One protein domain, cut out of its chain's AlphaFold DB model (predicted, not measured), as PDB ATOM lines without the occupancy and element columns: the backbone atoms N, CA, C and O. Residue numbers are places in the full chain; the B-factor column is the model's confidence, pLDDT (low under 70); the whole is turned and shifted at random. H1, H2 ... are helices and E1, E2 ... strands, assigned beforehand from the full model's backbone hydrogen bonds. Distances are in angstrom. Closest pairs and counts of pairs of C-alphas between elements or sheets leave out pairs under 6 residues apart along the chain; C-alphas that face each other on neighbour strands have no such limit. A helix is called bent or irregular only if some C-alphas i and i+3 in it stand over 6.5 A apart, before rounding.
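What this domain is: This is residues 376 to 532 of the 535 residues of the protein "Halogenase" of Parasaccharibacter apium (UniProt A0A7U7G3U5). Three long helices, H1, H2 and H5, lie side by side along the longest axis as an elongated bundle, their centres making a triangle; H1 and H2 form a helical hairpin and H5 lies beside both. Four short helices pack on this bundle, H4 on H1, and H6, H8 and H9 on H5, with H7 beside H4, while H3 lies at the end where H1 begins and H2 ends. The printed part has 157 residues, with nine named helices and one named strand in the order H1 H2 H3 E1 H4 H5 H6 H7 H8 H9, and E1 pairs with no named strand. The class is mostly helix, and the whole is compact, with a radius of gyration of the C-alphas of 16.1 A and spans of 53 by 28 by 27 A.

Where its parts are: H1 is residues 376 to 400, 34.7 A from first to last C-alpha, beginning at C-alpha 376 at (0.715, 3.852, -31.432). It has a kink of 29 degrees near residue 391; it is neither bent nor irregular, but only just: C-alphas 392 and 395 are 6.4 A apart. H2, residues 411 to 435, is 35.5 A long and begins at C-alpha 411 at (21.257, 8.963, 6.813). H3 is residues 438 to 441, E1 is residues 450 to 453, and H4 is residues 457 to 461. H5, residues 469 to 494, is the longest helix at 38.8 A; it is irregular, with C-alphas 470 and 473 8.2 A apart. H6 is residues 499 to 504, H7 residues 507 to 510 and H8 residues 517 to 520. H9, residues 524 to 531, is 10.3 A long and ends at C-alpha 531 at (19.394, 20.296, -27.295).

How they stand to each other: H1, H2 and H5 are the bundle, a group of helices side by side. H1 and H2, a hairpin, touch at a shallow tilt of 1 degree, opposite ways; their closest C-alphas, of Ile 393 and Leu 421, are 6.5 A apart. H5 touches H1 at a shallow tilt of 15 degrees, opposite ways, closest at the C-alphas of Pro 392 and Asn 482, 5.4 A. H5 touches H2 at a shallow tilt of 16 degrees, the same way, closest at the C-alphas of Gly 424 and Cys 483, 5.8 A. H5 is the hub, touching five helices. With residues 489 to 493 alone it touches H6 at a steep tilt of 55 degrees, the C-alphas of Leu 493 and Tyr 499 being closest at 6.1 A. With residues 484 to 492 alone it touches H8, closest at the C-alphas of Cys 488 and Pro 517, 5.3 A. With residues 488 to 492 alone it touches H9, closest at the C-alphas of Tyr 492 and Pro 524, 6.0 A; the tilt of 33 degrees is shallow, only just short of steep. H1, with residues 388 to 396 alone, touches H4, closest at the C-alphas of Pro 392 and Phe 461, 4.6 A. H4 also touches H7, closest at the C-alphas of Ala 460 and Phe 509, 5.7 A. H3 is close to H2 but not clearly touching, with the C-alphas of Leu 434 and Phe 440 closest at 6.5 A. E1 and H6 are near each other, and E1 is apart from H2 and H5. Each O i to N i+4 pair is within hydrogen-bond range in H2, H4, H6 and H9; the figures are 18 of 21 in H1 and 16 of 22 in H5, and H3, H7 and H8 are too short for such a pair.

The domain as a whole: The two C-alphas farthest apart, of Asp 408 and Gly 444, are 52.5 A apart. The printed part has no cut, and no link between named elements is long. The mean pLDDT of the printed part is 92.8, and residues 408 to 409 are under 70.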
ATOM      1  N   TRP A 376      -0.701   4.246 -31.465       95.12
ATOM      2  CA  TRP A 376       0.715   3.852 -31.432       95.12
ATOM      3  C   TRP A 376       1.625   4.915 -30.816       95.12
ATOM      4  O   TRP A 376       2.502   4.602 -30.013       95.12
ATOM      5  N   TYR A 377       1.350   6.188 -31.109       95.81
ATOM      6  CA  TYR A 377       2.088   7.303 -30.522       95.81
ATOM      7  C   TYR A 377       1.995   7.338 -28.989       95.81
ATOM      8  O   TYR A 377       2.981   7.665 -28.328       95.81
ATOM      9  N   TYR A 378       0.848   6.954 -28.407       95.69
ATOM     10  CA  TYR A 378       0.705   6.845 -26.953       95.69
ATOM     11  C   TYR A 378       1.581   5.723 -26.394       95.69
ATOM     12  O   TYR A 378       2.323   5.968 -25.450       95.69
ATOM     13  N   ILE A 379       1.558   4.532 -27.003       95.81
ATOM     14  CA  ILE A 379       2.390   3.390 -26.584       95.81
ATOM     15  C   ILE A 379       3.876   3.774 -26.611       95.81
ATOM     16  O   ILE A 379       4.576   3.596 -25.613       95.81
ATOM     17  N   CYS A 380       4.341   4.369 -27.715       96.00
ATOM     18  CA  CYS A 380       5.728   4.813 -27.854       96.00
ATOM     19  C   CYS A 380       6.096   5.879 -26.821       96.00
ATOM     20  O   CYS A 380       7.137   5.787 -26.171       96.00
ATOM     21  N   SER A 381       5.245   6.892 -26.653       96.25
ATOM     22  CA  SER A 381       5.521   7.994 -25.729       96.25
ATOM     23  C   SER A 381       5.517   7.525 -24.281       96.25
ATOM     24  O   SER A 381       6.427   7.866 -23.532       96.25
ATOM     25  N   LYS A 382       4.536   6.700 -23.902       96.06
ATOM     26  CA  LYS A 382       4.417   6.134 -22.560       96.06
ATOM     27  C   LYS A 382       5.626   5.276 -22.219       96.06
ATOM     28  O   LYS A 382       6.249   5.522 -21.196       96.06
ATOM     29  N   TYR A 383       6.018   4.358 -23.102       95.44
ATOM     30  CA  TYR A 383       7.220   3.553 -22.903       95.44
ATOM     31  C   TYR A 383       8.470   4.414 -22.683       95.44
ATOM     32  O   TYR A 383       9.197   4.218 -21.715       95.44
ATOM     33  N   ASN A 384       8.717   5.397 -23.553       94.69
ATOM     34  CA  ASN A 384       9.923   6.219 -23.452       94.69
ATOM     35  C   ASN A 384       9.893   7.172 -22.245       94.69
ATOM     36  O   ASN A 384      10.948   7.498 -21.710       94.69
ATOM     37  N   VAL A 385       8.716   7.611 -21.789       95.31
ATOM     38  CA  VAL A 385       8.565   8.332 -20.513       95.31
ATOM     39  C   VAL A 385       8.876   7.414 -19.330       95.31
ATOM     40  O   VAL A 385       9.632   7.805 -18.445       95.31
ATOM     41  N   ASP A 386       8.361   6.184 -19.335       94.81
ATOM     42  CA  ASP A 386       8.620   5.205 -18.276       94.81
ATOM     43  C   ASP A 386      10.117   4.872 -18.198       94.81
ATOM     44  O   ASP A 386      10.704   4.852 -17.114       94.81
ATOM     45  N   MET A 387      10.768   4.688 -19.350       91.50
ATOM     46  CA  MET A 387      12.210   4.447 -19.436       91.50
ATOM     47  C   MET A 387      13.039   5.659 -19.000       91.50
ATOM     48  O   MET A 387      14.064   5.473 -18.344       91.50
ATOM     49  N   ALA A 388      12.585   6.886 -19.284       90.12
ATOM     50  CA  ALA A 388      13.234   8.123 -18.841       90.12
ATOM     51  C   ALA A 388      13.167   8.341 -17.317       90.12
ATOM     52  O   ALA A 388      13.846   9.220 -16.797       90.12
ATOM     53  N   VAL A 389      12.409   7.528 -16.578       91.50
ATOM     54  CA  VAL A 389      12.432   7.498 -15.105       91.50
ATOM     55  C   VAL A 389      13.149   6.251 -14.604       91.50
ATOM     56  O   VAL A 389      13.994   6.336 -13.711       91.50
ATOM     57  N   TYR A 390      12.848   5.096 -15.203       93.44
ATOM     58  CA  TYR A 390      13.409   3.807 -14.817       93.44
ATOM     59  C   TYR A 390      14.939   3.799 -14.878       93.44
ATOM     60  O   TYR A 390      15.579   3.499 -13.873       93.44
ATOM     61  N   PHE A 391      15.541   4.167 -16.013       92.12
ATOM     62  CA  PHE A 391      17.002   4.181 -16.110       92.12
ATOM     63  C   PHE A 391      17.625   5.363 -15.357       92.12
ATOM     64  O   PHE A 391      18.478   5.125 -14.499       92.12
ATOM     65  N   PRO A 392      17.212   6.624 -15.603       91.69
ATOM     66  CA  PRO A 392      17.910   7.777 -15.045       91.69
ATOM     67  C   PRO A 392      17.826   7.854 -13.520       91.69
ATOM     68  O   PRO A 392      18.808   8.206 -12.867       91.69
ATOM     69  N   ILE A 393      16.686   7.500 -12.927       93.88
ATOM     70  CA  ILE A 393      16.505   7.580 -11.475       93.88
ATOM     71  C   ILE A 393      16.753   6.215 -10.841       93.88
ATOM     72  O   ILE A 393      17.708   6.045 -10.084       93.88
ATOM     73  N   LEU A 394      15.921   5.221 -11.155       94.31
ATOM     74  CA  LEU A 394      15.922   3.972 -10.397       94.31
ATOM     75  C   LEU A 394      17.176   3.125 -10.662       94.31
ATOM     76  O   LEU A 394      17.824   2.702  -9.705       94.31
ATOM     77  N   ALA A 395      17.565   2.910 -11.921       93.56
ATOM     78  CA  ALA A 395      18.760   2.128 -12.241       93.56
ATOM     79  C   ALA A 395      20.044   2.817 -11.747       93.56
ATOM     80  O   ALA A 395      20.905   2.144 -11.182       93.56
ATOM     81  N   THR A 396      20.146   4.149 -11.854       95.00
ATOM     82  CA  THR A 396      21.254   4.928 -11.263       95.00
ATOM     83  C   THR A 396      21.368   4.709  -9.755       95.00
ATOM     84  O   THR A 396      22.469   4.488  -9.246       95.00
ATOM     85  N   ILE A 397      20.242   4.735  -9.030       95.25
ATOM     86  CA  ILE A 397      20.218   4.464  -7.586       95.25
ATOM     87  C   ILE A 397      20.653   3.026  -7.303       95.25
ATOM     88  O   ILE A 397      21.476   2.812  -6.413       95.25
ATOM     89  N   VAL A 398      20.149   2.041  -8.054       93.75
ATOM     90  CA  VAL A 398      20.520   0.635  -7.845       93.75
ATOM     91  C   VAL A 398      22.013   0.407  -8.068       93.75
ATOM     92  O   VAL A 398      22.653  -0.212  -7.222       93.75
ATOM     93  N   HIS A 399      22.568   0.939  -9.155       92.25
ATOM     94  CA  HIS A 399      23.978   0.780  -9.502       92.25
ATOM     95  C   HIS A 399      24.943   1.407  -8.498       92.25
ATOM     96  O   HIS A 399      26.029   0.882  -8.281       92.25
ATOM     97  N   ASN A 400      24.586   2.565  -7.938       93.25
ATOM     98  CA  ASN A 400      25.568   3.423  -7.267       93.25
ATOM     99  C   ASN A 400      25.257   3.693  -5.792       93.25
ATOM    100  O   ASN A 400      26.141   4.048  -5.016       93.25
ATOM    101  N   SER A 401      23.989   3.590  -5.396       92.19
ATOM    102  CA  SER A 401      23.522   4.071  -4.091       92.19
ATOM    103  C   SER A 401      22.915   2.982  -3.220       92.19
ATOM    104  O   SER A 401      22.927   3.139  -2.003       92.19
ATOM    105  N   LEU A 402      22.393   1.894  -3.794       91.12
ATOM    106  CA  LEU A 402      21.596   0.920  -3.050       91.12
ATOM    107  C   LEU A 402      22.347   0.307  -1.867       91.12
ATOM    108  O   LEU A 402      21.855   0.388  -0.749       91.12
ATOM    109  N   GLU A 403      23.540  -0.249  -2.077       85.75
ATOM    110  CA  GLU A 403      24.358  -0.750  -0.964       85.75
ATOM    111  C   GLU A 403      24.785   0.407  -0.041       85.75
ATOM    112  O   GLU A 403      24.593   0.342   1.170       85.75
ATOM    113  N   SER A 404      25.260   1.524  -0.605       86.81
ATOM    114  CA  SER A 404      25.726   2.705   0.144       86.81
ATOM    115  C   SER A 404      24.681   3.314   1.091       86.81
ATOM    116  O   SER A 404      25.049   3.888   2.114       86.81
ATOM    117  N   MET A 405      23.386   3.185   0.785       88.50
ATOM    118  CA  MET A 405      22.290   3.637   1.649       88.50
ATOM    119  C   MET A 405      22.133   2.790   2.924       88.50
ATOM    120  O   MET A 405      21.529   3.271   3.889       88.50
ATOM    121  N   PHE A 406      22.652   1.554   2.944       83.25
ATOM    122  CA  PHE A 406      22.399   0.582   4.018       83.25
ATOM    123  C   PHE A 406      23.653  -0.085   4.621       83.25
ATOM    124  O   PHE A 406      23.532  -0.635   5.717       83.25
ATOM    125  N   VAL A 407      24.834   0.020   3.989       72.06
ATOM    126  CA  VAL A 407      26.117  -0.545   4.473       72.06
ATOM    127  C   VAL A 407      26.596   0.126   5.777       72.06
ATOM    128  O   VAL A 407      26.654  -0.526   6.815       72.06
ATOM    129  N   ASP A 408      26.864   1.436   5.766       67.94
ATOM    130  CA  ASP A 408      27.593   2.130   6.854       67.94
ATOM    131  C   ASP A 408      26.772   3.217   7.581       67.94
ATOM    132  O   ASP A 408      27.330   4.037   8.302       67.94
ATOM    133  N   GLU A 409      25.446   3.224   7.409       68.38
ATOM    134  CA  GLU A 409      24.530   4.234   7.971       68.38
ATOM    135  C   GLU A 409      24.977   5.674   7.720       68.38
ATOM    136  O   GLU A 409      25.464   6.389   8.591       68.38
ATOM    137  N   ASP A 410      24.725   6.128   6.497       85.00
ATOM    138  CA  ASP A 410      24.774   7.544   6.168       85.00
ATOM    139  C   ASP A 410      23.349   8.054   5.908       85.00
ATOM    140  O   ASP A 410      22.871   8.017   4.767       85.00
ATOM    141  N   PRO A 411      22.623   8.481   6.961       84.44
ATOM    142  CA  PRO A 411      21.257   8.963   6.813       84.44
ATOM    143  C   PRO A 411      21.187  10.224   5.946       84.44
ATOM    144  O   PRO A 411      20.214  10.386   5.223       84.44
ATOM    145  N   VAL A 412      22.225  11.070   5.943       90.81
ATOM    146  CA  VAL A 412      22.263  12.287   5.117       90.81
ATOM    147  C   VAL A 412      22.353  11.922   3.638       90.81
ATOM    148  O   VAL A 412      21.590  12.443   2.823       90.81
ATOM    149  N   PHE A 413      23.244  10.992   3.287       93.44
ATOM    150  CA  PHE A 413      23.340  10.461   1.931       93.44
ATOM    151  C   PHE A 413      22.028   9.794   1.504       93.44
ATOM    152  O   PHE A 413      21.498  10.116   0.442       93.44
ATOM    153  N   ARG A 414      21.473   8.911   2.345       91.88
ATOM    154  CA  ARG A 414      20.210   8.212   2.068       91.88
ATOM    155  C   ARG A 414      19.058   9.187   1.852       91.88
ATOM    156  O   ARG A 414      18.347   9.058   0.863       91.88
ATOM    157  N   ASP A 415      18.878  10.162   2.735       91.88
ATOM    158  CA  ASP A 415      17.778  11.121   2.638       91.88
ATOM    159  C   ASP A 415      17.908  11.988   1.378       91.88
ATOM    160  O   ASP A 415      16.904  12.284   0.732       91.88
ATOM    161  N   ARG A 416      19.139  12.323   0.966       95.44
ATOM    162  CA  ARG A 416      19.386  13.032  -0.296       95.44
ATOM    163  C   ARG A 416      19.106  12.166  -1.527       95.44
ATOM    164  O   ARG A 416      18.569  12.675  -2.504       95.44
ATOM    165  N   VAL A 417      19.418  10.869  -1.498       95.44
ATOM    166  CA  VAL A 417      19.025   9.934  -2.571       95.44
ATOM    167  C   VAL A 417      17.500   9.794  -2.641       95.44
ATOM    168  O   VAL A 417      16.930   9.842  -3.730       95.44
ATOM    169  N   LEU A 418      16.830   9.674  -1.489       93.94
ATOM    170  CA  LEU A 418      15.367   9.604  -1.415       93.94
ATOM    171  C   LEU A 418      14.703  10.882  -1.935       93.94
ATOM    172  O   LEU A 418      13.697  10.782  -2.626       93.94
ATOM    173  N   PHE A 419      15.287  12.055  -1.684       95.06
ATOM    174  CA  PHE A 419      14.821  13.309  -2.280       95.06
ATOM    175  C   PHE A 419      14.781  13.228  -3.814       95.06
ATOM    176  O   PHE A 419      13.748  13.512  -4.406       95.06
ATOM    177  N   TYR A 420      15.849  12.760  -4.468       96.00
ATOM    178  CA  TYR A 420      15.857  12.616  -5.931       96.00
ATOM    179  C   TYR A 420      14.871  11.556  -6.439       96.00
ATOM    180  O   TYR A 420      14.272  11.736  -7.501       96.00
ATOM    181  N   LEU A 421      14.673  10.465  -5.691       95.44
ATOM    182  CA  LEU A 421      13.643   9.472  -6.007       95.44
ATOM    183  C   LEU A 421      12.239  10.097  -5.966       95.44
ATOM    184  O   LEU A 421      11.431   9.857  -6.865       95.44
ATOM    185  N   GLU A 422      11.956  10.906  -4.945       94.00
ATOM    186  CA  GLU A 422      10.677  11.600  -4.772       94.00
ATOM    187  C   GLU A 422      10.459  12.688  -5.826       94.00
ATOM    188  O   GLU A 422       9.385  12.733  -6.425       94.00
ATOM    189  N   GLU A 423      11.472  13.510  -6.109       94.56
ATOM    190  CA  GLU A 423      11.425  14.538  -7.154       94.56
ATOM    191  C   GLU A 423      11.190  13.911  -8.533       94.56
ATOM    192  O   GLU A 423      10.238  14.269  -9.231       94.56
ATOM    193  N   GLY A 424      11.994  12.910  -8.910       94.56
ATOM    194  CA  GLY A 424      11.820  12.179 -10.166       94.56
ATOM    195  C   GLY A 424      10.442  11.519 -10.268       94.56
ATOM    196  O   GLY A 424       9.779  11.611 -11.303       94.56
ATOM    197  N   GLY A 425       9.964  10.925  -9.170       93.81
ATOM    198  CA  GLY A 425       8.612  10.379  -9.069       93.81
ATOM    199  C   GLY A 425       7.527  11.445  -9.253       93.81
ATOM    200  O   GLY A 425       6.564  11.221  -9.985       93.81
ATOM    201  N   GLY A 426       7.681  12.623  -8.648       94.56
ATOM    202  CA  GLY A 426       6.751  13.745  -8.782       94.56
ATOM    203  C   GLY A 426       6.637  14.265 -10.217       94.56
ATOM    204  O   GLY A 426       5.529  14.535 -10.693       94.56
ATOM    205  N   ILE A 427       7.757  14.353 -10.940       95.31
ATOM    206  CA  ILE A 427       7.764  14.729 -12.364       95.31
ATOM    207  C   ILE A 427       7.119  13.625 -13.208       95.31
ATOM    208  O   ILE A 427       6.276  13.906 -14.062       95.31
ATOM    209  N   TYR A 428       7.447  12.360 -12.929       95.19
ATOM    210  CA  TYR A 428       6.840  11.211 -13.600       95.19
ATOM    211  C   TYR A 428       5.317  11.204 -13.475       95.19
ATOM    212  O   TYR A 428       4.617  11.022 -14.471       95.19
ATOM    213  N   PHE A 429       4.790  11.468 -12.275       94.69
ATOM    214  CA  PHE A 429       3.350  11.585 -12.063       94.69
ATOM    215  C   PHE A 429       2.737  12.647 -12.977       94.69
ATOM    216  O   PHE A 429       1.710  12.386 -13.600       94.69
ATOM    217  N   GLN A 430       3.359  13.817 -13.121       95.00
ATOM    218  CA  GLN A 430       2.861  14.848 -14.035       95.00
ATOM    219  C   GLN A 430       2.898  14.390 -15.499       95.00
ATOM    220  O   GLN A 430       1.930  14.606 -16.230       95.00
ATOM    221  N   LEU A 431       3.969  13.710 -15.913       95.50
ATOM    222  CA  LEU A 431       4.116  13.161 -17.263       95.50
ATOM    223  C   LEU A 431       3.020  12.143 -17.600       95.50
ATOM    224  O   LEU A 431       2.367  12.277 -18.632       95.50
ATOM    225  N   ILE A 432       2.761  11.156 -16.738       94.19
ATOM    226  CA  ILE A 432       1.725  10.149 -17.021       94.19
ATOM    227  C   ILE A 432       0.315  10.753 -17.027       94.19
ATOM    228  O   ILE A 432      -0.513  10.333 -17.834       94.19
ATOM    229  N   HIS A 433       0.047  11.774 -16.202       93.94
ATOM    230  CA  HIS A 433      -1.224  12.506 -16.243       93.94
ATOM    231  C   HIS A 433      -1.371  13.303 -17.543       93.94
ATOM    232  O   HIS A 433      -2.448  13.302 -18.139       93.94
ATOM    233  N   LEU A 434      -0.293  13.938 -18.018       95.06
ATOM    234  CA  LEU A 434      -0.276  14.613 -19.312       95.06
ATOM    235  C   LEU A 434      -0.546  13.623 -20.453       95.06
ATOM    236  O   LEU A 434      -1.434  13.872 -21.264       95.06
ATOM    237  N   LEU A 435       0.139  12.476 -20.487       94.50
ATOM    238  CA  LEU A 435      -0.091  11.432 -21.496       94.50
ATOM    239  C   LEU A 435      -1.521  10.865 -21.446       94.50
ATOM    240  O   LEU A 435      -2.056  10.432 -22.465       94.50
ATOM    241  N   ALA A 436      -2.153  10.871 -20.271       91.56
ATOM    242  CA  ALA A 436      -3.539  10.452 -20.073       91.56
ATOM    243  C   ALA A 436      -4.581  11.552 -20.386       91.56
ATOM    244  O   ALA A 436      -5.786  11.292 -20.326       91.56
ATOM    245  N   SER A 437      -4.161  12.772 -20.717       92.88
ATOM    246  CA  SER A 437      -5.073  13.894 -20.961       92.88
ATOM    247  C   SER A 437      -5.731  13.851 -22.348       92.88
ATOM    248  O   SER A 437      -5.194  13.290 -23.307       92.88
ATOM    249  N   ASP A 438      -6.884  14.516 -22.473       90.94
ATOM    250  CA  ASP A 438      -7.509  14.777 -23.777       90.94
ATOM    251  C   ASP A 438      -6.637  15.682 -24.658       90.94
ATOM    252  O   ASP A 438      -6.698  15.587 -25.881       90.94
ATOM    253  N   GLU A 439      -5.808  16.538 -24.056       92.06
ATOM    254  CA  GLU A 439      -4.842  17.378 -24.768       92.06
ATOM    255  C   GLU A 439      -3.829  16.514 -25.527       92.06
ATOM    256  O   GLU A 439      -3.705  16.640 -26.745       92.06
ATOM    257  N   PHE A 440      -3.177  15.563 -24.849       93.38
ATOM    258  CA  PHE A 440      -2.257  14.633 -25.507       93.38
ATOM    259  C   PHE A 440      -2.986  13.744 -26.520       93.38
ATOM    260  O   PHE A 440      -2.505  13.534 -27.634       93.38
ATOM    261  N   LYS A 441      -4.186  13.256 -26.176       91.00
ATOM    262  CA  LYS A 441      -4.983  12.424 -27.085       91.00
ATOM    263  C   LYS A 441      -5.317  13.142 -28.395       91.00
ATOM    264  O   LYS A 441      -5.303  12.493 -29.441       91.00
ATOM    265  N   ASN A 442      -5.576  14.448 -28.345       90.69
ATOM    266  CA  ASN A 442      -6.020  15.260 -29.481       90.69
ATOM    267  C   ASN A 442      -4.913  16.146 -30.084       90.69
ATOM    268  O   ASN A 442      -5.216  17.037 -30.874       90.69
ATOM    269  N   ASN A 443      -3.638  15.905 -29.759       91.62
ATOM    270  CA  ASN A 443      -2.515  16.731 -30.223       91.62
ATOM    271  C   ASN A 443      -2.214  16.641 -31.732       91.62
ATOM    272  O   ASN A 443      -1.367  17.376 -32.227       91.62
ATOM    273  N   GLY A 444      -2.871  15.736 -32.466       90.62
ATOM    274  CA  GLY A 444      -2.672  15.560 -33.908       90.62
ATOM    275  C   GLY A 444      -1.294  15.021 -34.309       90.62
ATOM    276  O   GLY A 444      -0.971  15.034 -35.492       90.62
ATOM    277  N   VAL A 445      -0.483  14.559 -33.351       91.31
ATOM    278  CA  VAL A 445       0.837  13.976 -33.617       91.31
ATOM    279  C   VAL A 445       0.701  12.486 -33.862       91.31
ATOM    280  O   VAL A 445       0.231  11.760 -32.983       91.31
ATOM    281  N   ASP A 446       1.177  12.027 -35.012       86.56
ATOM    282  CA  ASP A 446       1.344  10.607 -35.297       86.56
ATOM    283  C   ASP A 446       2.787  10.172 -35.006       86.56
ATOM    284  O   ASP A 446       3.751  10.905 -35.237       86.56
ATOM    285  N   GLY A 447       2.932   8.980 -34.427       83.81
ATOM    286  CA  GLY A 447       4.236   8.395 -34.124       83.81
ATOM    287  C   GLY A 447       4.896   7.826 -35.378       83.81
ATOM    288  O   GLY A 447       4.226   7.573 -36.376       83.81
ATOM    289  N   TYR A 448       6.204   7.584 -35.314       92.75
ATOM    290  CA  TYR A 448       6.902   6.852 -36.370       92.75
ATOM    291  C   TYR A 448       6.435   5.395 -36.416       92.75
ATOM    292  O   TYR A 448       6.320   4.757 -35.369       92.75
ATOM    293  N   ASP A 449       6.225   4.856 -37.619       93.81
ATOM    294  CA  ASP A 449       5.867   3.442 -37.793       93.81
ATOM    295  C   ASP A 449       6.947   2.514 -37.237       93.81
ATOM    296  O   ASP A 449       6.636   1.529 -36.570       93.81
ATOM    297  N   TYR A 450       8.213   2.884 -37.440       95.00
ATOM    298  CA  TYR A 450       9.370   2.195 -36.887       95.00
ATOM    299  C   TYR A 450      10.172   3.128 -35.985       95.00
ATOM    300  O   TYR A 450      10.700   4.144 -36.442       95.00
ATOM    301  N   MET A 451      10.287   2.769 -34.707       93.88
ATOM    302  CA  MET A 451      11.007   3.546 -33.701       93.88
ATOM    303  C   MET A 451      12.200   2.748 -33.150       93.88
ATOM    304  O   MET A 451      12.050   1.998 -32.178       93.88
ATOM    305  N   PRO A 452      13.393   2.864 -33.764       93.19
ATOM    306  CA  PRO A 452      14.588   2.222 -33.243       93.19
ATOM    307  C   PRO A 452      15.057   2.914 -31.963       93.19
ATOM    308  O   PRO A 452      15.334   4.113 -31.940       93.19
ATOM    309  N   LEU A 453      15.174   2.137 -30.893       91.81
ATOM    310  CA  LEU A 453      15.762   2.566 -29.634       91.81
ATOM    311  C   LEU A 453      17.284   2.479 -29.732       91.81
ATOM    312  O   LEU A 453      17.838   1.476 -30.199       91.81
ATOM    313  N   ASN A 454      17.966   3.528 -29.275       88.19
ATOM    314  CA  ASN A 454      19.419   3.566 -29.254       88.19
ATOM    315  C   ASN A 454      19.943   2.884 -27.977       88.19
ATOM    316  O   ASN A 454      19.592   3.270 -26.862       88.19
ATOM    317  N   ALA A 455      20.792   1.865 -28.136       81.94
ATOM    318  CA  ALA A 455      21.429   1.169 -27.019       81.94
ATOM    319  C   ALA A 455      22.329   2.104 -26.184       81.94
ATOM    320  O   ALA A 455      22.436   1.923 -24.971       81.94
ATOM    321  N   ASP A 456      22.896   3.147 -26.800       84.88
ATOM    322  CA  ASP A 456      23.756   4.131 -26.134       84.88
ATOM    323  C   ASP A 456      22.974   5.108 -25.251       84.88
ATOM    324  O   ASP A 456      23.549   5.739 -24.364       84.88
ATOM    325  N   THR A 457      21.650   5.212 -25.427       86.69
ATOM    326  CA  THR A 457      20.797   6.015 -24.539       86.69
ATOM    327  C   THR A 457      20.927   5.557 -23.086       86.69
ATOM    328  O   THR A 457      20.869   6.377 -22.172       86.69
ATOM    329  N   TYR A 458      21.210   4.270 -22.863       84.88
ATOM    330  CA  TYR A 458      21.521   3.751 -21.536       84.88
ATOM    331  C   TYR A 458      22.707   4.481 -20.881       84.88
ATOM    332  O   TYR A 458      22.602   4.915 -19.737       84.88
ATOM    333  N   HIS A 459      23.805   4.697 -21.613       86.25
ATOM    334  CA  HIS A 459      24.975   5.426 -21.109       86.25
ATOM    335  C   HIS A 459      24.695   6.917 -20.889       86.25
ATOM    336  O   HIS A 459      25.320   7.537 -20.034       86.25
ATOM    337  N   ALA A 460      23.742   7.506 -21.617       87.44
ATOM    338  CA  ALA A 460      23.297   8.865 -21.323       87.44
ATOM    339  C   ALA A 460      22.580   8.935 -19.967       87.44
ATOM    340  O   ALA A 460      22.805   9.870 -19.202       87.44
ATOM    341  N   PHE A 461      21.739   7.947 -19.667       89.38
ATOM    342  CA  PHE A 461      20.956   7.882 -18.434       89.38
ATOM    343  C   PHE A 461      21.788   7.477 -17.216       89.38
ATOM    344  O   PHE A 461      21.621   8.051 -16.139       89.38
ATOM    345  N   VAL A 462      22.708   6.530 -17.401       90.12
ATOM    346  CA  VAL A 462      23.592   5.991 -16.365       90.12
ATOM    347  C   VAL A 462      25.050   6.110 -16.846       90.12
ATOM    348  O   VAL A 462      25.648   5.126 -17.286       90.12
ATOM    349  N   PRO A 463      25.635   7.325 -16.818       91.38
ATOM    350  CA  PRO A 463      26.981   7.575 -17.347       91.38
ATOM    351  C   PRO A 463      28.089   6.944 -16.500       91.38
ATOM    352  O   PRO A 463      29.194   6.726 -16.991       91.38
ATOM    353  N   GLU A 464      27.795   6.643 -15.236       92.44
ATOM    354  CA  GLU A 464      28.712   6.002 -14.306       92.44
ATOM    355  C   GLU A 464      27.974   4.952 -13.466       92.44
ATOM    356  O   GLU A 464      26.844   5.172 -13.019       92.44
ATOM    357  N   MET A 465      28.619   3.803 -13.272       91.12
ATOM    358  CA  MET A 465      28.131   2.646 -12.516       91.12
ATOM    359  C   MET A 465      29.227   2.197 -11.542       91.12
ATOM    360  O   MET A 465      30.402   2.470 -11.792       91.12
ATOM    361  N   ASP A 466      28.858   1.479 -10.477       89.06
ATOM    362  CA  ASP A 466      29.795   0.948  -9.475       89.06
ATOM    363  C   ASP A 466      30.614   2.034  -8.745       89.06
ATOM    364  O   ASP A 466      31.780   1.816  -8.399       89.06
ATOM    365  N   ILE A 467      30.021   3.212  -8.495       92.81
ATOM    366  CA  ILE A 467      30.686   4.285  -7.734       92.81
ATOM    367  C   ILE A 467      31.101   3.749  -6.349       92.81
ATOM    368  O   ILE A 467      30.236   3.348  -5.563       92.81
ATOM    369  N   PRO A 468      32.403   3.763  -5.996       90.88
ATOM    370  CA  PRO A 468      32.860   3.276  -4.702       90.88
ATOM    371  C   PRO A 468      32.245   4.060  -3.542       90.88
ATOM    372  O   PRO A 468      32.086   5.276  -3.616       90.88
ATOM    373  N   TYR A 469      32.010   3.391  -2.410       90.12
ATOM    374  CA  TYR A 469      31.376   4.007  -1.236       90.12
ATOM    375  C   TYR A 469      32.035   5.329  -0.779       90.12
ATOM    376  O   TYR A 469      31.344   6.276  -0.417       90.12
ATOM    377  N   HIS A 470      33.367   5.432  -0.837       91.81
ATOM    378  CA  HIS A 470      34.105   6.642  -0.443       91.81
ATOM    379  C   HIS A 470      33.957   7.822  -1.424       91.81
ATOM    380  O   HIS A 470      34.326   8.943  -1.086       91.81
ATOM    381  N   GLU A 471      33.398   7.581  -2.610       94.62
ATOM    382  CA  GLU A 471      33.100   8.573  -3.646       94.62
ATOM    383  C   GLU A 471      31.595   8.680  -3.939       94.62
ATOM    384  O   GLU A 471      31.198   9.313  -4.915       94.62
ATOM    385  N   LYS A 472      30.739   8.086  -3.096       94.44
ATOM    386  CA  LYS A 472      29.286   7.961  -3.314       94.44
ATOM    387  C   LYS A 472      28.576   9.268  -3.676       94.44
ATOM    388  O   LYS A 472      27.587   9.241  -4.399       94.44
ATOM    389  N   GLU A 473      29.085  10.424  -3.243       95.62
ATOM    390  CA  GLU A 473      28.512  11.736  -3.578       95.62
ATOM    391  C   GLU A 473      28.584  12.087  -5.075       95.62
ATOM    392  O   GLU A 473      27.831  12.945  -5.537       95.62
ATOM    393  N   ARG A 474      29.423  11.393  -5.860       96.69
ATOM    394  CA  ARG A 474      29.477  11.523  -7.326       96.69
ATOM    395  C   ARG A 474      28.168  11.126  -8.013       96.69
ATOM    396  O   ARG A 474      27.952  11.515  -9.156       96.69
ATOM    397  N   VAL A 475      27.270  10.424  -7.318       96.88
ATOM    398  CA  VAL A 475      25.933  10.112  -7.839       96.88
ATOM    399  C   VAL A 475      25.036  11.351  -7.951       96.88
ATOM    400  O   VAL A 475      24.136  11.377  -8.786       96.88
ATOM    401  N   PHE A 476      25.255  12.399  -7.147       97.44
ATOM    402  CA  PHE A 476      24.314  13.523  -7.078       97.44
ATOM    403  C   PHE A 476      24.260  14.377  -8.351       97.44
ATOM    404  O   PHE A 476      23.149  14.648  -8.795       97.44
ATOM    405  N   PRO A 477      25.382  14.752  -8.997       97.19
ATOM    406  CA  PRO A 477      25.326  15.400 -10.309       97.19
ATOM    407  C   PRO A 477      24.595  14.557 -11.366       97.19
ATOM    408  O   PRO A 477      23.883  15.105 -12.202       97.19
ATOM    409  N   ILE A 478      24.708  13.224 -11.305       97.12
ATOM    410  CA  ILE A 478      24.009  12.317 -12.228       97.12
ATOM    411  C   ILE A 478      22.495  12.378 -11.987       97.12
ATOM    412  O   ILE A 478      21.727  12.545 -12.932       97.12
ATOM    413  N   LEU A 479      22.057  12.293 -10.728       97.06
ATOM    414  CA  LEU A 479      20.638  12.397 -10.373       97.06
ATOM    415  C   LEU A 479      20.057  13.780 -10.703       97.06
ATOM    416  O   LEU A 479      18.949  13.855 -11.225       97.06
ATOM    417  N   GLU A 480      20.822  14.855 -10.491       97.56
ATOM    418  CA  GLU A 480      20.437  16.222 -10.862       97.56
ATOM    419  C   GLU A 480      20.215  16.357 -12.374       97.56
ATOM    420  O   GLU A 480      19.137  16.758 -12.813       97.56
ATOM    421  N   LYS A 481      21.197  15.931 -13.184       96.62
ATOM    422  CA  LYS A 481      21.061  15.842 -14.645       96.62
ATOM    423  C   LYS A 481      19.783  15.091 -15.031       96.62
ATOM    424  O   LYS A 481      19.066  15.502 -15.943       96.62
ATOM    425  N   ASN A 482      19.513  13.978 -14.362       96.06
ATOM    426  CA  ASN A 482      18.401  13.097 -14.688       96.06
ATOM    427  C   ASN A 482      17.036  13.701 -14.302       96.06
ATOM    428  O   ASN A 482      16.064  13.528 -15.037       96.06
ATOM    429  N   CYS A 483      16.961  14.498 -13.234       97.00
ATOM    430  CA  CYS A 483      15.794  15.337 -12.944       97.00
ATOM    431  C   CYS A 483      15.609  16.446 -13.993       97.00
ATOM    432  O   CYS A 483      14.490  16.648 -14.471       97.00
ATOM    433  N   ASN A 484      16.691  17.111 -14.420       96.75
ATOM    434  CA  ASN A 484      16.632  18.115 -15.490       96.75
ATOM    435  C   ASN A 484      16.107  17.517 -16.800       96.75
ATOM    436  O   ASN A 484      15.279  18.126 -17.481       96.75
ATOM    437  N   LEU A 485      16.542  16.296 -17.124       96.25
ATOM    438  CA  LEU A 485      16.043  15.527 -18.258       96.25
ATOM    439  C   LEU A 485      14.523  15.342 -18.197       96.25
ATOM    440  O   LEU A 485      13.833  15.646 -19.172       96.25
ATOM    441  N   LEU A 486      13.992  14.879 -17.065       96.50
ATOM    442  CA  LEU A 486      12.557  14.651 -16.898       96.50
ATOM    443  C   LEU A 486      11.737  15.931 -17.084       96.50
ATOM    444  O   LEU A 486      10.700  15.908 -17.753       96.50
ATOM    445  N   TRP A 487      12.219  17.057 -16.559       97.25
ATOM    446  CA  TRP A 487      11.574  18.351 -16.770       97.25
ATOM    447  C   TRP A 487      11.620  18.806 -18.231       97.25
ATOM    448  O   TRP A 487      10.606  19.268 -18.755       97.25
ATOM    449  N   CYS A 488      12.747  18.622 -18.926       97.19
ATOM    450  CA  CYS A 488      12.843  18.931 -20.357       97.19
ATOM    451  C   CYS A 488      11.844  18.099 -21.177       97.19
ATOM    452  O   CYS A 488      11.147  18.645 -22.032       97.19
ATOM    453  N   VAL A 489      11.720  16.801 -20.875       96.69
ATOM    454  CA  VAL A 489      10.722  15.915 -21.498       96.69
ATOM    455  C   VAL A 489       9.301  16.408 -21.219       96.69
ATOM    456  O   VAL A 489       8.487  16.488 -22.140       96.69
ATOM    457  N   PHE A 490       9.003  16.787 -19.973       96.56
ATOM    458  CA  PHE A 490       7.692  17.313 -19.589       96.56
ATOM    459  C   PHE A 490       7.333  18.587 -20.354       96.56
ATOM    460  O   PHE A 490       6.255  18.657 -20.947       96.56
ATOM    461  N   HIS A 491       8.229  19.575 -20.391       96.50
ATOM    462  CA  HIS A 491       7.998  20.822 -21.118       96.50
ATOM    463  C   HIS A 491       7.830  20.586 -22.622       96.50
ATOM    464  O   HIS A 491       6.920  21.150 -23.234       96.50
ATOM    465  N   TYR A 492       8.634  19.696 -23.206       96.12
ATOM    466  CA  TYR A 492       8.535  19.375 -24.625       96.12
ATOM    467  C   TYR A 492       7.199  18.707 -24.978       96.12
ATOM    468  O   TYR A 492       6.499  19.175 -25.876       96.12
ATOM    469  N   LEU A 493       6.781  17.688 -24.220       95.06
ATOM    470  CA  LEU A 493       5.477  17.036 -24.397       95.06
ATOM    471  C   LEU A 493       4.311  18.014 -24.210       95.06
ATOM    472  O   LEU A 493       3.369  18.012 -25.003       95.06
ATOM    473  N   LYS A 494       4.382  18.872 -23.187       94.88
ATOM    474  CA  LYS A 494       3.339  19.861 -22.880       94.88
ATOM    475  C   LYS A 494       3.180  20.906 -23.984       94.88
ATOM    476  O   LYS A 494       2.090  21.421 -24.186       94.88
ATOM    477  N   SER A 495       4.241  21.198 -24.730       93.56
ATOM    478  CA  SER A 495       4.173  22.110 -25.877       93.56
ATOM    479  C   SER A 495       3.450  21.527 -27.104       93.56
ATOM    480  O   SER A 495       3.304  22.216 -28.113       93.56
ATOM    481  N   GLY A 496       3.014  20.261 -27.046       92.19
ATOM    482  CA  GLY A 496       2.335  19.570 -28.145       92.19
ATOM    483  C   GLY A 496       3.277  19.051 -29.236       92.19
ATOM    484  O   GLY A 496       2.810  18.580 -30.272       92.19
ATOM    485  N   ARG A 497       4.596  19.126 -29.022       92.69
ATOM    486  CA  ARG A 497       5.611  18.622 -29.954       92.69
ATOM    487  C   ARG A 497       5.660  17.091 -29.965       92.69
ATOM    488  O   ARG A 497       5.234  16.418 -29.021       92.69
ATOM    489  N   ASN A 498       6.194  16.532 -31.050       94.31
ATOM    490  CA  ASN A 498       6.348  15.092 -31.197       94.31
ATOM    491  C   ASN A 498       7.523  14.593 -30.353       94.31
ATOM    492  O   ASN A 498       8.679  14.806 -30.702       94.31
ATOM    493  N   TYR A 499       7.244  13.875 -29.268       95.19
ATOM    494  CA  TYR A 499       8.278  13.365 -28.372       95.19
ATOM    495  C   TYR A 499       9.282  12.449 -29.073       95.19
ATOM    496  O   TYR A 499      10.441  12.393 -28.675       95.19
ATOM    497  N   MET A 500       8.896  11.779 -30.161       93.75
ATOM    498  CA  MET A 500       9.845  10.957 -30.905       93.75
ATOM    499  C   MET A 500      10.952  11.798 -31.562       93.75
ATOM    500  O   MET A 500      12.063  11.298 -31.725       93.75
ATOM    501  N   ASP A 501      10.701  13.076 -31.869       94.12
ATOM    502  CA  ASP A 501      11.725  13.996 -32.381       94.12
ATOM    503  C   ASP A 501      12.757  14.346 -31.307       94.12
ATOM    504  O   ASP A 501      13.947  14.416 -31.611       94.12
ATOM    505  N   PHE A 502      12.334  14.466 -30.045       93.94
ATOM    506  CA  PHE A 502      13.235  14.656 -28.904       93.94
ATOM    507  C   PHE A 502      14.268  13.530 -28.811       93.94
ATOM    508  O   PHE A 502      15.461  13.761 -28.617       93.94
ATOM    509  N   ILE A 503      13.799  12.295 -28.994       91.81
ATOM    510  CA  ILE A 503      14.621  11.087 -28.907       91.81
ATOM    511  C   ILE A 503      15.525  10.971 -30.132       91.81
ATOM    512  O   ILE A 503      16.737  10.802 -30.004       91.81
ATOM    513  N   LYS A 504      14.938  11.086 -31.327       90.75
ATOM    514  CA  LYS A 504      15.632  10.907 -32.605       90.75
ATOM    515  C   LYS A 504      16.753  11.923 -32.818       90.75
ATOM    516  O   LYS A 504      17.774  11.570 -33.398       90.75
ATOM    517  N   ASN A 505      16.578  13.155 -32.342       91.88
ATOM    518  CA  ASN A 505      17.586  14.212 -32.438       91.88
ATOM    519  C   ASN A 505      18.527  14.263 -31.220       91.88
ATOM    520  O   ASN A 505      19.191  15.270 -30.987       91.88
ATOM    521  N   GLY A 506      18.572  13.192 -30.422       90.38
ATOM    522  CA  GLY A 506      19.599  13.003 -29.404       90.38
ATOM    523  C   GLY A 506      19.535  13.964 -28.217       90.38
ATOM    524  O   GLY A 506      20.543  14.117 -27.529       90.38
ATOM    525  N   ALA A 507      18.381  14.573 -27.915       92.94
ATOM    526  CA  ALA A 507      18.270  15.559 -26.835       92.94
ATOM    527  C   ALA A 507      18.706  15.003 -25.464       92.94
ATOM    528  O   ALA A 507      19.287  15.723 -24.654       92.94
ATOM    529  N   TYR A 508      18.518  13.697 -25.229       91.69
ATOM    530  CA  TYR A 508      19.015  12.998 -24.036       91.69
ATOM    531  C   TYR A 508      20.522  13.170 -23.794       91.69
ATOM    532  O   TYR A 508      20.958  13.193 -22.645       91.69
ATOM    533  N   PHE A 509      21.316  13.277 -24.861       91.69
ATOM    534  CA  PHE A 509      22.774  13.357 -24.781       91.69
ATOM    535  C   PHE A 509      23.281  14.782 -24.520       91.69
ATOM    536  O   PHE A 509      24.398  14.939 -24.032       91.69
ATOM    537  N   ALA A 510      22.475  15.806 -24.817       93.31
ATOM    538  CA  ALA A 510      22.838  17.212 -24.639       93.31
ATOM    539  C   ALA A 510      22.577  17.732 -23.214       93.31
ATOM    540  O   ALA A 510      23.167  18.726 -22.793       93.31
ATOM    541  N   ILE A 511      21.688  17.073 -22.466       94.88
ATOM    542  CA  ILE A 511      21.267  17.515 -21.134       94.88
ATOM    543  C   ILE A 511      22.347  17.201 -20.096       94.88
ATOM    544  O   ILE A 511      22.894  16.097 -20.049       94.88
ATOM    545  N   THR A 512      22.613  18.170 -19.226       95.12
ATOM    546  CA  THR A 512      23.577  18.081 -18.119       95.12
ATOM    547  C   THR A 512      22.952  18.541 -16.803       95.12
ATOM    548  O   THR A 512      21.845  19.084 -16.760       95.12
ATOM    549  N   GLU A 513      23.684  18.386 -15.706       95.44
ATOM    550  CA  GLU A 513      23.317  18.908 -14.391       95.44
ATOM    551  C   GLU A 513      23.255  20.446 -14.336       95.44
ATOM    552  O   GLU A 513      22.656  20.997 -13.421       95.44
ATOM    553  N   GLN A 514      23.832  21.154 -15.318       96.56
ATOM    554  CA  GLN A 514      23.729  22.617 -15.451       96.56
ATOM    555  C   GLN A 514      22.601  23.072 -16.384       96.56
ATOM    556  O   GLN A 514      22.400  24.276 -16.553       96.56
ATOM    557  N   THR A 515      21.900  22.143 -17.037       96.31
ATOM    558  CA  THR A 515      20.747  22.491 -17.872       96.31
ATOM    559  C   THR A 515      19.644  23.046 -16.983       96.31
ATOM    560  O   THR A 515      19.243  22.374 -16.046       96.31
ATOM    561  N   ASP A 516      19.144  24.244 -17.288       96.31
ATOM    562  CA  ASP A 516      17.978  24.831 -16.625       96.31
ATOM    563  C   ASP A 516      16.713  24.502 -17.438       96.31
ATOM    564  O   ASP A 516      16.494  25.125 -18.486       96.31
ATOM    565  N   PRO A 517      15.877  23.536 -17.007       96.12
ATOM    566  CA  PRO A 517      14.690  23.143 -17.760       96.12
ATOM    567  C   PRO A 517      13.661  24.270 -17.872       96.12
ATOM    568  O   PRO A 517      12.878  24.303 -18.823       96.12
ATOM    569  N   GLU A 518      13.676  25.225 -16.938       96.00
ATOM    570  CA  GLU A 518      12.710  26.320 -16.894       96.00
ATOM    571  C   GLU A 518      12.856  27.286 -18.065       96.00
ATOM    572  O   GLU A 518      11.877  27.894 -18.506       96.00
ATOM    573  N   ARG A 519      14.054  27.351 -18.660       95.19
ATOM    574  CA  ARG A 519      14.300  28.071 -19.916       95.19
ATOM    575  C   ARG A 519      13.399  27.582 -21.057       95.19
ATOM    576  O   ARG A 519      13.138  28.344 -21.989       95.19
ATOM    577  N   TYR A 520      12.914  26.342 -20.979       95.25
ATOM    578  CA  TYR A 520      12.140  25.685 -22.029       95.25
ATOM    579  C   TYR A 520      10.636  25.595 -21.753       95.25
ATOM    580  O   TYR A 520       9.902  25.171 -22.645       95.25
ATOM    581  N   ARG A 521      10.155  26.013 -20.569       93.69
ATOM    582  CA  ARG A 521       8.769  25.793 -20.103       93.69
ATOM    583  C   ARG A 521       7.691  26.135 -21.134       93.69
ATOM    584  O   ARG A 521       6.739  25.375 -21.279       93.69
ATOM    585  N   ASP A 522       7.874  27.243 -21.847       91.44
ATOM    586  CA  ASP A 522       6.967  27.742 -22.887       91.44
ATOM    587  C   ASP A 522       7.734  28.102 -24.179       91.44
ATOM    588  O   ASP A 522       7.304  28.951 -24.961       91.44
ATOM    589  N   ASN A 523       8.912  27.501 -24.389       94.12
ATOM    590  CA  ASN A 523       9.794  27.815 -25.516       94.12
ATOM    591  C   ASN A 523      10.397  26.543 -26.140       94.12
ATOM    592  O   ASN A 523      11.600  26.291 -26.003       94.12
ATOM    593  N   PRO A 524       9.571  25.722 -26.819       91.88
ATOM    594  CA  PRO A 524      10.035  24.482 -27.436       91.88
ATOM    595  C   PRO A 524      11.070  24.724 -28.539       91.88
ATOM    596  O   PRO A 524      11.982  23.923 -28.686       91.88
ATOM    597  N   ASP A 525      10.993  25.841 -29.265       95.81
ATOM    598  CA  ASP A 525      11.947  26.163 -30.334       95.81
ATOM    599  C   ASP A 525      13.360  26.381 -29.778       95.81
ATOM    600  O   ASP A 525      14.346  25.961 -30.380       95.81
ATOM    601  N   GLN A 526      13.469  27.009 -28.601       95.69
ATOM    602  CA  GLN A 526      14.749  27.157 -27.913       95.69
ATOM    603  C   GLN A 526      15.273  25.818 -27.395       95.69
ATOM    604  O   GLN A 526      16.478  25.591 -27.459       95.69
ATOM    605  N   LEU A 527      14.389  24.936 -26.913       95.75
ATOM    606  CA  LEU A 527      14.765  23.577 -26.522       95.75
ATOM    607  C   LEU A 527      15.356  22.821 -27.712       95.75
ATOM    608  O   LEU A 527      16.424  22.232 -27.587       95.75
ATOM    609  N   GLU A 528      14.684  22.862 -28.862       96.19
ATOM    610  CA  GLU A 528      15.162  22.221 -30.089       96.19
ATOM    611  C   GLU A 528      16.503  22.830 -30.521       96.19
ATOM    612  O   GLU A 528      17.448  22.102 -30.795       96.19
ATOM    613  N   ALA A 529      16.640  24.159 -30.501       94.75
ATOM    614  CA  ALA A 529      17.886  24.827 -30.871       94.75
ATOM    615  C   ALA A 529      19.069  24.491 -29.945       94.75
ATOM    616  O   ALA A 529      20.201  24.389 -30.418       94.75
ATOM    617  N   ASP A 530      18.819  24.349 -28.641       94.19
ATOM    618  CA  ASP A 530      19.866  24.099 -27.650       94.19
ATOM    619  C   ASP A 530      20.222  22.612 -27.534       94.19
ATOM    620  O   ASP A 530      21.393  22.288 -27.345       94.19
ATOM    621  N   LEU A 531      19.230  21.716 -27.623       94.12
ATOM    622  CA  LEU A 531      19.394  20.296 -27.295       94.12
ATOM    623  C   LEU A 531      19.407  19.374 -28.512       94.12
ATOM    624  O   LEU A 531      19.893  18.249 -28.398       94.12
ATOM    625  N   PHE A 532      18.855  19.788 -29.658       94.19
ATOM    626  CA  PHE A 532      18.877  18.928 -30.836       94.19
ATOM    627  C   PHE A 532      20.233  19.076 -31.502       94.19
ATOM    628  O   PHE A 532      20.621  20.129 -32.015       94.19
TER     629      PHE A 532